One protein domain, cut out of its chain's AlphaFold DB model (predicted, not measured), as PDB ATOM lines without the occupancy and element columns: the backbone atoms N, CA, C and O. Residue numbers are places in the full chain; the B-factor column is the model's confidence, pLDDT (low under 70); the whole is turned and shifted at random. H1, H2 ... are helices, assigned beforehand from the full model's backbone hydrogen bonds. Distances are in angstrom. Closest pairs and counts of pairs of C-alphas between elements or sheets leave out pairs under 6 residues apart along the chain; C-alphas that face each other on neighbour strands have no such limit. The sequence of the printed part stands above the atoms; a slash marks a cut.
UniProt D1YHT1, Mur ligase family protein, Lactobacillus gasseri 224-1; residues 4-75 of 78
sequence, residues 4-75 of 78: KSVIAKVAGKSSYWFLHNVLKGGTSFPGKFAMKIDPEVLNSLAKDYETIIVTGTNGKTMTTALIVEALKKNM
ATOM      1  N   LYS A   4     -44.507 -26.502 -43.672       82.00
ATOM      2  CA  LYS A   4     -44.377 -25.179 -44.306       82.00
ATOM      3  C   LYS A   4     -43.902 -24.104 -43.326       82.00
ATOM      4  O   LYS A   4     -42.999 -23.342 -43.659       82.00
ATOM      5  N   SER A   5     -44.430 -24.091 -42.102       81.19
ATOM      6  CA  SER A   5     -44.068 -23.109 -41.072       81.19
ATOM      7  C   SER A   5     -42.637 -23.298 -40.566       81.19
ATOM      8  O   SER A   5     -41.949 -22.323 -40.268       81.19
ATOM      9  N   VAL A   6     -42.162 -24.547 -40.490       85.12
ATOM     10  CA  VAL A   6     -40.763 -24.854 -40.141       85.12
ATOM     11  C   VAL A   6     -39.822 -24.322 -41.219       85.12
ATOM     12  O   VAL A   6     -38.873 -23.603 -40.904       85.12
ATOM     13  N   ILE A   7     -40.124 -24.602 -42.489       87.31
ATOM     14  CA  ILE A   7     -39.343 -24.109 -43.630       87.31
ATOM     15  C   ILE A   7     -39.364 -22.575 -43.670       87.31
ATOM     16  O   ILE A   7     -38.310 -21.965 -43.815       87.31
ATOM     17  N   ALA A   8     -40.520 -21.942 -43.458       87.06
ATOM     18  CA  ALA A   8     -40.648 -20.486 -43.402       87.06
ATOM     19  C   ALA A   8     -39.810 -19.861 -42.272       87.06
ATOM     20  O   ALA A   8     -39.124 -18.862 -42.494       87.06
ATOM     21  N   LYS A   9     -39.808 -20.462 -41.073       86.06
ATOM     22  CA  LYS A   9     -39.007 -19.998 -39.926       86.06
ATOM     23  C   LYS A   9     -37.507 -20.099 -40.204       86.06
ATOM     24  O   LYS A   9     -36.773 -19.154 -39.917       86.06
ATOM     25  N   VAL A  10     -37.052 -21.219 -40.772       89.19
ATOM     26  CA  VAL A  10     -35.643 -21.415 -41.152       89.19
ATOM     27  C   VAL A  10     -35.249 -20.437 -42.254       89.19
ATOM     28  O   VAL A  10     -34.267 -19.720 -42.106       89.19
ATOM     29  N   ALA A  11     -36.048 -20.333 -43.313       88.25
ATOM     30  CA  ALA A  11     -35.809 -19.429 -44.430       88.25
ATOM     31  C   ALA A  11     -35.748 -17.955 -43.989       88.25
ATOM     32  O   ALA A  11     -34.842 -17.226 -44.394       88.25
ATOM     33  N   GLY A  12     -36.654 -17.533 -43.101       87.19
ATOM     34  CA  GLY A  12     -36.624 -16.209 -42.483       87.19
ATOM     35  C   GLY A  12     -35.353 -15.984 -41.660       87.19
ATOM     36  O   GLY A  12     -34.657 -14.993 -41.870       87.19
ATOM     37  N   LYS A  13     -34.982 -16.919 -40.772       86.06
ATOM     38  CA  LYS A  13     -33.749 -16.806 -39.969       86.06
ATOM     39  C   LYS A  13     -32.481 -16.770 -40.826       86.06
ATOM     40  O   LYS A  13     -31.613 -15.939 -40.570       86.06
ATOM     41  N   SER A  14     -32.384 -17.613 -41.852       86.31
ATOM     42  CA  SER A  14     -31.245 -17.632 -42.776       86.31
ATOM     43  C   SER A  14     -31.148 -16.334 -43.574       86.31
ATOM     44  O   SER A  14     -30.061 -15.781 -43.730       86.31
ATOM     45  N   SER A  15     -32.289 -15.801 -44.020       84.94
ATOM     46  CA  SER A  15     -32.347 -14.502 -44.686       84.94
ATOM     47  C   SER A  15     -31.907 -13.363 -43.761       84.94
ATOM     48  O   SER A  15     -31.127 -12.517 -44.190       84.94
ATOM     49  N   TYR A  16     -32.334 -13.371 -42.493       85.44
ATOM     50  CA  TYR A  16     -31.888 -12.398 -41.491       85.44
ATOM     51  C   TYR A  16     -30.377 -12.474 -41.266       85.44
ATOM     52  O   TYR A  16     -29.703 -11.453 -41.338       85.44
ATOM     53  N   TRP A  17     -29.837 -13.679 -41.057       86.75
ATOM     54  CA  TRP A  17     -28.403 -13.894 -40.850       86.75
ATOM     55  C   TRP A  17     -27.574 -13.365 -42.025       86.75
ATOM     56  O   TRP A  17     -26.614 -12.629 -41.820       86.75
ATOM     57  N   PHE A  18     -27.985 -13.667 -43.258       85.69
ATOM     58  CA  PHE A  18     -27.298 -13.187 -44.455       85.69
ATOM     59  C   PHE A  18     -27.359 -11.659 -44.580       85.69
ATOM     60  O   PHE A  18     -26.336 -10.999 -44.758       85.69
ATOM     61  N   LEU A  19     -28.553 -11.080 -44.445       82.69
ATOM     62  CA  LEU A  19     -28.757  -9.637 -44.570       82.69
ATOM     63  C   LEU A  19     -28.015  -8.843 -43.493       82.69
ATOM     64  O   LEU A  19     -27.469  -7.779 -43.781       82.69
ATOM     65  N   HIS A  20     -27.954  -9.366 -42.271       79.00
ATOM     66  CA  HIS A  20     -27.298  -8.682 -41.167       79.00
ATOM     67  C   HIS A  20     -25.770  -8.833 -41.209       79.00
ATOM     68  O   HIS A  20     -25.063  -7.860 -40.957       79.00
ATOM     69  N   ASN A  21     -25.255 -10.002 -41.606       78.88
ATOM     70  CA  ASN A  21     -23.811 -10.259 -41.626       78.88
ATOM     71  C   ASN A  21     -23.114  -9.757 -42.894       78.88
ATOM     72  O   ASN A  21     -21.944  -9.389 -42.833       78.88
ATOM     73  N   VAL A  22     -23.810  -9.736 -44.034       75.81
ATOM     74  CA  VAL A  22     -23.222  -9.353 -45.329       75.81
ATOM     75  C   VAL A  22     -23.619  -7.933 -45.722       75.81
ATOM     76  O   VAL A  22     -22.777  -7.154 -46.159       75.81
ATOM     77  N   LEU A  23     -24.895  -7.577 -45.547       74.94
ATOM     78  CA  LEU A  23     -25.468  -6.326 -46.060       74.94
ATOM     79  C   LEU A  23     -25.730  -5.274 -44.965       74.94
ATOM     80  O   LEU A  23     -26.178  -4.176 -45.289       74.94
ATOM     81  N   LYS A  24     -25.451  -5.590 -43.686       73.06
ATOM     82  CA  LYS A  24     -25.666  -4.733 -42.497       73.06
ATOM     83  C   LYS A  24     -27.024  -4.000 -42.493       73.06
ATOM     84  O   LYS A  24     -27.130  -2.879 -42.001       73.06
ATOM     85  N   GLY A  25     -28.072  -4.615 -43.049       71.69
ATOM     86  CA  GLY A  25     -29.364  -3.964 -43.300       71.69
ATOM     87  C   GLY A  25     -30.518  -4.954 -43.469       71.69
ATOM     88  O   GLY A  25     -30.362  -6.141 -43.215       71.69
ATOM     89  N   GLY A  26     -31.699  -4.478 -43.882       68.75
ATOM     90  CA  GLY A  26     -32.815  -5.350 -44.285       68.75
ATOM     91  C   GLY A  26     -33.597  -6.024 -43.150       68.75
ATOM     92  O   GLY A  26     -33.920  -7.203 -43.245       68.75
ATOM     93  N   THR A  27     -33.963  -5.295 -42.093       69.38
ATOM     94  CA  THR A  27     -34.656  -5.851 -40.911       69.38
ATOM     95  C   THR A  27     -36.068  -6.387 -41.187       69.38
ATOM     96  O   THR A  27     -36.469  -7.377 -40.583       69.38
ATOM     97  N   SER A  28     -36.825  -5.801 -42.123       80.62
ATOM     98  CA  SER A  28     -38.196  -6.254 -42.440       80.62
ATOM     99  C   SER A  28     -38.271  -7.381 -43.480       80.62
ATOM    100  O   SER A  28     -39.301  -8.049 -43.588       80.62
ATOM    101  N   PHE A  29     -37.220  -7.583 -44.283       84.62
ATOM    102  CA  PHE A  29     -37.228  -8.550 -45.388       84.62
ATOM    103  C   PHE A  29     -37.355 -10.014 -44.924       84.62
ATOM    104  O   PHE A  29     -38.179 -10.723 -45.500       84.62
ATOM    105  N   PRO A  30     -36.664 -10.465 -43.859       84.56
ATOM    106  CA  PRO A  30     -36.816 -11.815 -43.315       84.56
ATOM    107  C   PRO A  30     -38.261 -12.185 -42.978       84.56
ATOM    108  O   PRO A  30     -38.713 -13.281 -43.307       84.56
ATOM    109  N   GLY A  31     -39.006 -11.251 -42.377       84.00
ATOM    110  CA  GLY A  31     -40.423 -11.435 -42.058       84.00
ATOM    111  C   GLY A  31     -41.284 -11.550 -43.315       84.00
ATOM    112  O   GLY A  31     -42.075 -12.483 -43.437       84.00
ATOM    113  N   LYS A  32     -41.071 -10.663 -44.298       86.69
ATOM    114  CA  LYS A  32     -41.762 -10.732 -45.597       86.69
ATOM    115  C   LYS A  32     -41.462 -12.034 -46.344       86.69
ATOM    116  O   LYS A  32     -42.357 -12.599 -46.965       86.69
ATOM    117  N   PHE A  33     -40.223 -12.520 -46.283       87.31
ATOM    118  CA  PHE A  33     -39.812 -13.761 -46.932       87.31
ATOM    119  C   PHE A  33     -40.450 -14.988 -46.271       87.31
ATOM    120  O   PHE A  33     -41.010 -15.829 -46.970       87.31
ATOM    121  N   ALA A  34     -40.461 -15.045 -44.936       87.75
ATOM    122  CA  ALA A  34     -41.153 -16.095 -44.192       87.75
ATOM    123  C   ALA A  34     -42.663 -16.114 -44.497       87.75
ATOM    124  O   ALA A  34     -43.201 -17.173 -44.809       87.75
ATOM    125  N   MET A  35     -43.324 -14.949 -44.507       87.88
ATOM    126  CA  MET A  35     -44.751 -14.830 -44.846       87.88
ATOM    127  C   MET A  35     -45.066 -15.186 -46.307       87.88
ATOM    128  O   MET A  35     -46.172 -15.619 -46.610       87.88
ATOM    129  N   LYS A  36     -44.110 -15.020 -47.230       89.88
ATOM    130  CA  LYS A  36     -44.282 -15.435 -48.630       89.88
ATOM    131  C   LYS A  36     -44.262 -16.960 -48.790       89.88
ATOM    132  O   LYS A  36     -44.898 -17.477 -49.702       89.88
ATOM    133  N   ILE A  37     -43.526 -17.666 -47.929       88.31
ATOM    134  CA  ILE A  37     -43.454 -19.136 -47.915       88.31
ATOM    135  C   ILE A  37     -44.664 -19.724 -47.183       88.31
ATOM    136  O   ILE A  37     -45.278 -20.679 -47.659       88.31
ATOM    137  N   ASP A  38     -45.004 -19.148 -46.032       88.38
ATOM    138  CA  ASP A  38     -46.167 -19.525 -45.239       88.38
ATOM    139  C   ASP A  38     -46.901 -18.259 -44.757       88.38
ATOM    140  O   ASP A  38     -46.468 -17.628 -43.788       88.38
ATOM    141  N   PRO A  39     -48.015 -17.878 -45.412       88.69
ATOM    142  CA  PRO A  39     -48.813 -16.713 -45.025       88.69
ATOM    143  C   PRO A  39     -49.349 -16.783 -43.591       88.69
ATOM    144  O   PRO A  39     -49.580 -15.747 -42.972       88.69
ATOM    145  N   GLU A  40     -49.499 -17.992 -43.040       89.19
ATOM    146  CA  GLU A  40     -50.000 -18.236 -41.687       89.19
ATOM    147  C   GLU A  40     -48.873 -18.511 -40.678       89.19
ATOM    148  O   GLU A  40     -49.132 -18.931 -39.547       89.19
ATOM    149  N   VAL A  41     -47.609 -18.243 -41.034       88.19
ATOM    150  CA  VAL A  41     -46.453 -18.509 -40.160       88.19
ATOM    151  C   VAL A  41     -46.593 -17.853 -38.782       88.19
ATOM    152  O   VAL A  41     -46.170 -18.431 -37.781       88.19
ATOM    153  N   LEU A  42     -47.244 -16.685 -38.706       87.31
ATOM    154  CA  LEU A  42     -47.509 -15.984 -37.448       87.31
ATOM    155  C   LEU A  42     -48.440 -16.777 -36.523       87.31
ATOM    156  O   LEU A  42     -48.183 -16.814 -35.325       87.31
ATOM    157  N   ASN A  43     -49.445 -17.480 -37.056       87.75
ATOM    158  CA  ASN A  43     -50.339 -18.330 -36.261       87.75
ATOM    159  C   ASN A  43     -49.576 -19.499 -35.636       87.75
ATOM    160  O   ASN A  43     -49.840 -19.891 -34.501       87.75
ATOM    161  N   SER A  44     -48.621 -20.067 -36.377       86.81
ATOM    162  CA  SER A  44     -47.767 -21.137 -35.861       86.81
ATOM    163  C   SER A  44     -46.787 -20.637 -34.802       86.81
ATOM    164  O   SER A  44     -46.529 -21.370 -33.857       86.81
ATOM    165  N   LEU A  45     -46.252 -19.421 -34.948       84.88
ATOM    166  CA  LEU A  45     -45.338 -18.826 -33.970       84.88
ATOM    167  C   LEU A  45     -46.065 -18.389 -32.696       84.88
ATOM    168  O   LEU A  45     -45.564 -18.640 -31.610       84.88
ATOM    169  N   ALA A  46     -47.246 -17.782 -32.819       85.94
ATOM    170  CA  ALA A  46     -48.013 -17.261 -31.688       85.94
ATOM    171  C   ALA A  46     -48.436 -18.345 -30.683       85.94
ATOM    172  O   ALA A  46     -48.630 -18.039 -29.513       85.94
ATOM    173  N   LYS A  47     -48.544 -19.612 -31.112       86.12
ATOM    174  CA  LYS A  47     -48.890 -20.741 -30.229       86.12
ATOM    175  C   LYS A  47     -47.878 -20.982 -29.110       86.12
ATOM    176  O   LYS A  47     -48.268 -21.498 -28.071       86.12
ATOM    177  N   ASP A  48     -46.617 -20.620 -29.329       82.31
ATOM    178  CA  ASP A  48     -45.532 -20.873 -28.379       82.31
ATOM    179  C   ASP A  48     -45.282 -19.675 -27.435       82.31
ATOM    180  O   ASP A  48     -44.348 -19.716 -26.638       82.31
ATOM    181  N   TYR A  49     -46.083 -18.602 -27.522       84.19
ATOM    182  CA  TYR A  49     -45.904 -17.378 -26.734       84.19
ATOM    183  C   TYR A  49     -47.154 -17.010 -25.934       84.19
ATOM    184  O   TYR A  49     -48.232 -16.805 -26.497       84.19
ATOM    185  N   GLU A  50     -46.992 -16.797 -24.628       85.62
ATOM    186  CA  GLU A  50     -47.994 -16.070 -23.849       85.62
ATOM    187  C   GLU A  50     -47.963 -14.593 -24.262       85.62
ATOM    188  O   GLU A  50     -46.927 -13.928 -24.199       85.62
ATOM    189  N   THR A  51     -49.092 -14.090 -24.763       87.88
ATOM    190  CA  THR A  51     -49.158 -12.773 -25.405       87.88
ATOM    191  C   THR A  51     -50.083 -11.842 -24.632       87.88
ATOM    192  O   THR A  51     -51.283 -12.090 -24.530       87.88
ATOM    193  N   ILE A  52     -49.536 -10.723 -24.151       91.69
ATOM    194  CA  ILE A  52     -50.290  -9.629 -23.528       91.69
ATOM    195  C   ILE A  52     -50.416  -8.483 -24.540       91.69
ATOM    196  O   ILE A  52     -49.410  -7.933 -24.989       91.69
ATOM    197  N   ILE A  53     -51.649  -8.102 -24.894       94.12
ATOM    198  CA  ILE A  53     -51.925  -7.007 -25.839       94.12
ATOM    199  C   ILE A  53     -52.334  -5.747 -25.073       94.12
ATOM    200  O   ILE A  53     -53.342  -5.735 -24.370       94.12
ATOM    201  N   VAL A  54     -51.582  -4.659 -25.259       95.12
ATOM    202  CA  VAL A  54     -51.880  -3.341 -24.678       95.12
ATOM    203  C   VAL A  54     -52.473  -2.429 -25.753       95.12
ATOM    204  O   VAL A  54     -51.801  -2.069 -26.720       95.12
ATOM    205  N   THR A  55     -53.737  -2.035 -25.582       96.50
ATOM    206  CA  THR A  55     -54.473  -1.149 -26.502       96.50
ATOM    207  C   THR A  55     -54.971   0.117 -25.797       96.50
ATOM    208  O   THR A  55     -54.906   0.225 -24.576       96.50
ATOM    209  N   GLY A  56     -55.439   1.102 -26.567       93.75
ATOM    210  CA  GLY A  56     -55.945   2.383 -26.066       93.75
ATOM    211  C   GLY A  56     -55.557   3.565 -26.955       93.75
ATOM    212  O   GLY A  56     -54.650   3.474 -27.786       93.75
ATOM    213  N   THR A  57     -56.233   4.701 -26.790       94.62
ATOM    214  CA  THR A  57     -55.966   5.925 -27.569       94.62
ATOM    215  C   THR A  57     -54.600   6.514 -27.218       94.62
ATOM    216  O   THR A  57     -53.773   6.718 -28.105       94.62
ATOM    217  N   ASN A  58     -54.294   6.633 -25.925       95.62
ATOM    218  CA  ASN A  58     -53.043   7.178 -25.394       95.62
ATOM    219  C   ASN A  58     -52.390   6.219 -24.385       95.62
ATOM    220  O   ASN A  58     -52.999   5.247 -23.952       95.62
ATOM    221  N   GLY A  59     -51.123   6.458 -24.041       94.50
ATOM    222  CA  GLY A  59     -50.440   5.748 -22.948       94.50
ATOM    223  C   GLY A  59     -49.894   4.347 -23.261       94.50
ATOM    224  O   GLY A  59     -49.133   3.824 -22.460       94.50
ATOM    225  N   LYS A  60     -50.180   3.759 -24.434       97.75
ATOM    226  CA  LYS A  60     -49.741   2.399 -24.826       97.75
ATOM    227  C   LYS A  60     -48.259   2.113 -24.552       97.75
ATOM    228  O   LYS A  60     -47.940   1.132 -23.887       97.75
ATOM    229  N   THR A  61     -47.358   2.974 -25.032       96.31
ATOM    230  CA  THR A  61     -45.903   2.792 -24.888       96.31
ATOM    231  C   THR A  61     -45.465   2.820 -23.426       96.31
ATOM    232  O   THR A  61     -44.716   1.950 -22.995       96.31
ATOM    233  N   MET A  62     -45.970   3.786 -22.651       97.06
ATOM    234  CA  MET A  62     -45.630   3.933 -21.232       97.06
ATOM    235  C   MET A  62     -46.163   2.755 -20.414       97.06
ATOM    236  O   MET A  62     -45.417   2.152 -19.649       97.06
ATOM    237  N   THR A  63     -47.423   2.373 -20.627       96.88
ATOM    238  CA  THR A  63     -48.040   1.225 -19.954       96.88
ATOM    239  C   THR A  63     -47.315  -0.076 -20.296       96.88
ATOM    240  O   THR A  63     -47.041  -0.873 -19.405       96.88
ATOM    241  N   THR A  64     -46.926  -0.269 -21.562       96.75
ATOM    242  CA  THR A  64     -46.139  -1.441 -21.985       96.75
ATOM    243  C   THR A  64     -44.796  -1.491 -21.259       96.75
ATOM    244  O   THR A  64     -44.420  -2.540 -20.744       96.75
ATOM    245  N   ALA A  65     -44.086  -0.360 -21.160       95.94
ATOM    246  CA  ALA A  65     -42.804  -0.296 -20.461       95.94
ATOM    247  C   ALA A  65     -42.936  -0.642 -18.967       95.94
ATOM    248  O   ALA A  65     -42.123  -1.399 -18.441       95.94
ATOM    249  N   LEU A  66     -43.984  -0.144 -18.301       96.06
ATOM    250  CA  LEU A  66     -44.254  -0.446 -16.892       96.06
ATOM    251  C   LEU A  66     -44.577  -1.927 -16.663       96.06
ATOM    252  O   LEU A  66     -44.050  -2.521 -15.725       96.06
ATOM    253  N   ILE A  67     -45.400  -2.536 -17.525       94.69
ATOM    254  CA  ILE A  67     -45.718  -3.972 -17.455       94.69
ATOM    255  C   ILE A  67     -44.443  -4.809 -17.612       94.69
ATOM    256  O   ILE A  67     -44.197  -5.707 -16.810       94.69
ATOM    257  N   VAL A  68     -43.609  -4.490 -18.607       94.12
ATOM    258  CA  VAL A  68     -42.339  -5.192 -18.842       94.12
ATOM    259  C   VAL A  68     -41.424  -5.101 -17.619       94.12
ATOM    260  O   VAL A  68     -40.838  -6.104 -17.221       94.12
ATOM    261  N   GLU A  69     -41.311  -3.924 -17.004       94.38
ATOM    262  CA  GLU A  69     -40.469  -3.730 -15.821       94.38
ATOM    263  C   GLU A  69     -41.001  -4.482 -14.593       94.38
ATOM    264  O   GLU A  69     -40.229  -5.091 -13.850       94.38
ATOM    265  N   ALA A  70     -42.322  -4.496 -14.395       93.31
ATOM    266  CA  ALA A  70     -42.957  -5.235 -13.308       93.31
ATOM    267  C   ALA A  70     -42.742  -6.754 -13.438       93.31
ATOM    268  O   ALA A  70     -42.373  -7.409 -12.461       93.31
ATOM    269  N   LEU A  71     -42.913  -7.310 -14.643       91.44
ATOM    270  CA  LEU A  71     -42.701  -8.738 -14.905       91.44
ATOM    271  C   LEU A  71     -41.235  -9.143 -14.704       91.44
ATOM    272  O   LEU A  71     -40.961 -10.147 -14.048       91.44
ATOM    273  N   LYS A  72     -40.290  -8.320 -15.179       89.31
ATOM    274  CA  LYS A  72     -38.851  -8.541 -14.964       89.31
ATOM    275  C   LYS A  72     -38.476  -8.566 -13.482       89.31
ATOM    276  O   LYS A  72     -37.689  -9.415 -13.070       89.31
ATOM    277  N   LYS A  73     -39.027  -7.649 -12.677       88.69
ATOM    278  CA  LYS A  73     -38.732  -7.556 -11.236       88.69
ATOM    279  C   LYS A  73     -39.258  -8.739 -10.430       88.69
ATOM    280  O   LYS A  73     -38.601  -9.152  -9.483       88.69
ATOM    281  N   ASN A  74     -40.404  -9.298 -10.811       77.19
ATOM    282  CA  ASN A  74     -41.032 -10.398 -10.080       77.19
ATOM    283  C   ASN A  74     -40.441 -11.787 -10.401       77.19
ATOM    284  O   ASN A  74     -41.038 -12.788 -10.017       77.19
ATOM    285  N   MET A  75     -39.296 -11.879 -11.099       60.78
ATOM    286  CA  MET A  75     -38.652 -13.143 -11.511       60.78
ATOM    287  C   MET A  75     -39.548 -14.102 -12.323       60.78
ATOM    288  O   MET A  75     -39.161 -15.240 -12.580       60.78
TER     289      MET A  75
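What this domain is: This is residues 4 to 75 of the 78 residues of the protein "Mur ligase family protein" of Lactobacillus gasseri 224-1 (UniProt D1YHT1). Two separate parts make an open, loose shape: a helical hairpin of H1 and the shorter H2 with little H3 at one end, and a lone helix, H4, set well away from it. The long link of residues 47 to 59 joins them, and H4 packs on no other helix. The printed part has 72 residues with four named helices, H1 to H4 in order along the chain, and no named strand; the class is all helix. The whole is loose, with a radius of gyration of the C-alphas of 16.1 A and spans of 36 by 30 by 28 A.

How they stand to each other: H1, residues 4 to 22, touches H2, residues 29 to 37, closest at the C-alphas of Gly 12 and Pro 30, 4.5 A apart. This helical hairpin runs opposite ways at a shallow tilt of 24 degrees. With residues 5 to 9 alone, H1 touches H3, residues 41 to 46, about perpendicular at 86 degrees; the closest C-alphas, of Ser 5 and Val 41, are 5.3 A apart. H2 and H3 only just touch, and only at the corner, with 3 pairs of C-alphas within 8 A, the closest those of Met 35 and Val 41 at 6.2 A. H4, residues 60 to 73, is apart from H1, H2 and H3. In H1, H2, H3 and H4 every O i to N i+4 pair is within hydrogen-bond range.

Where its parts are: H1 runs 26.4 A from C-alpha 4 at (-44.377, -25.179, -44.306). H2 measures 12.5 A and H3 8.7 A. H4 runs 20.1 A, ending with C-alpha 73 at (-38.732, -7.556, -11.236).

The domain as a whole: The C-alphas farthest apart, of Val 22 and Thr 57, are 40.3 A apart. The printed part has no cut. The link from H3 to H4 is long; residues 46 to 51 stand free. Residues 26, 27 and 75 have pLDDT under 70.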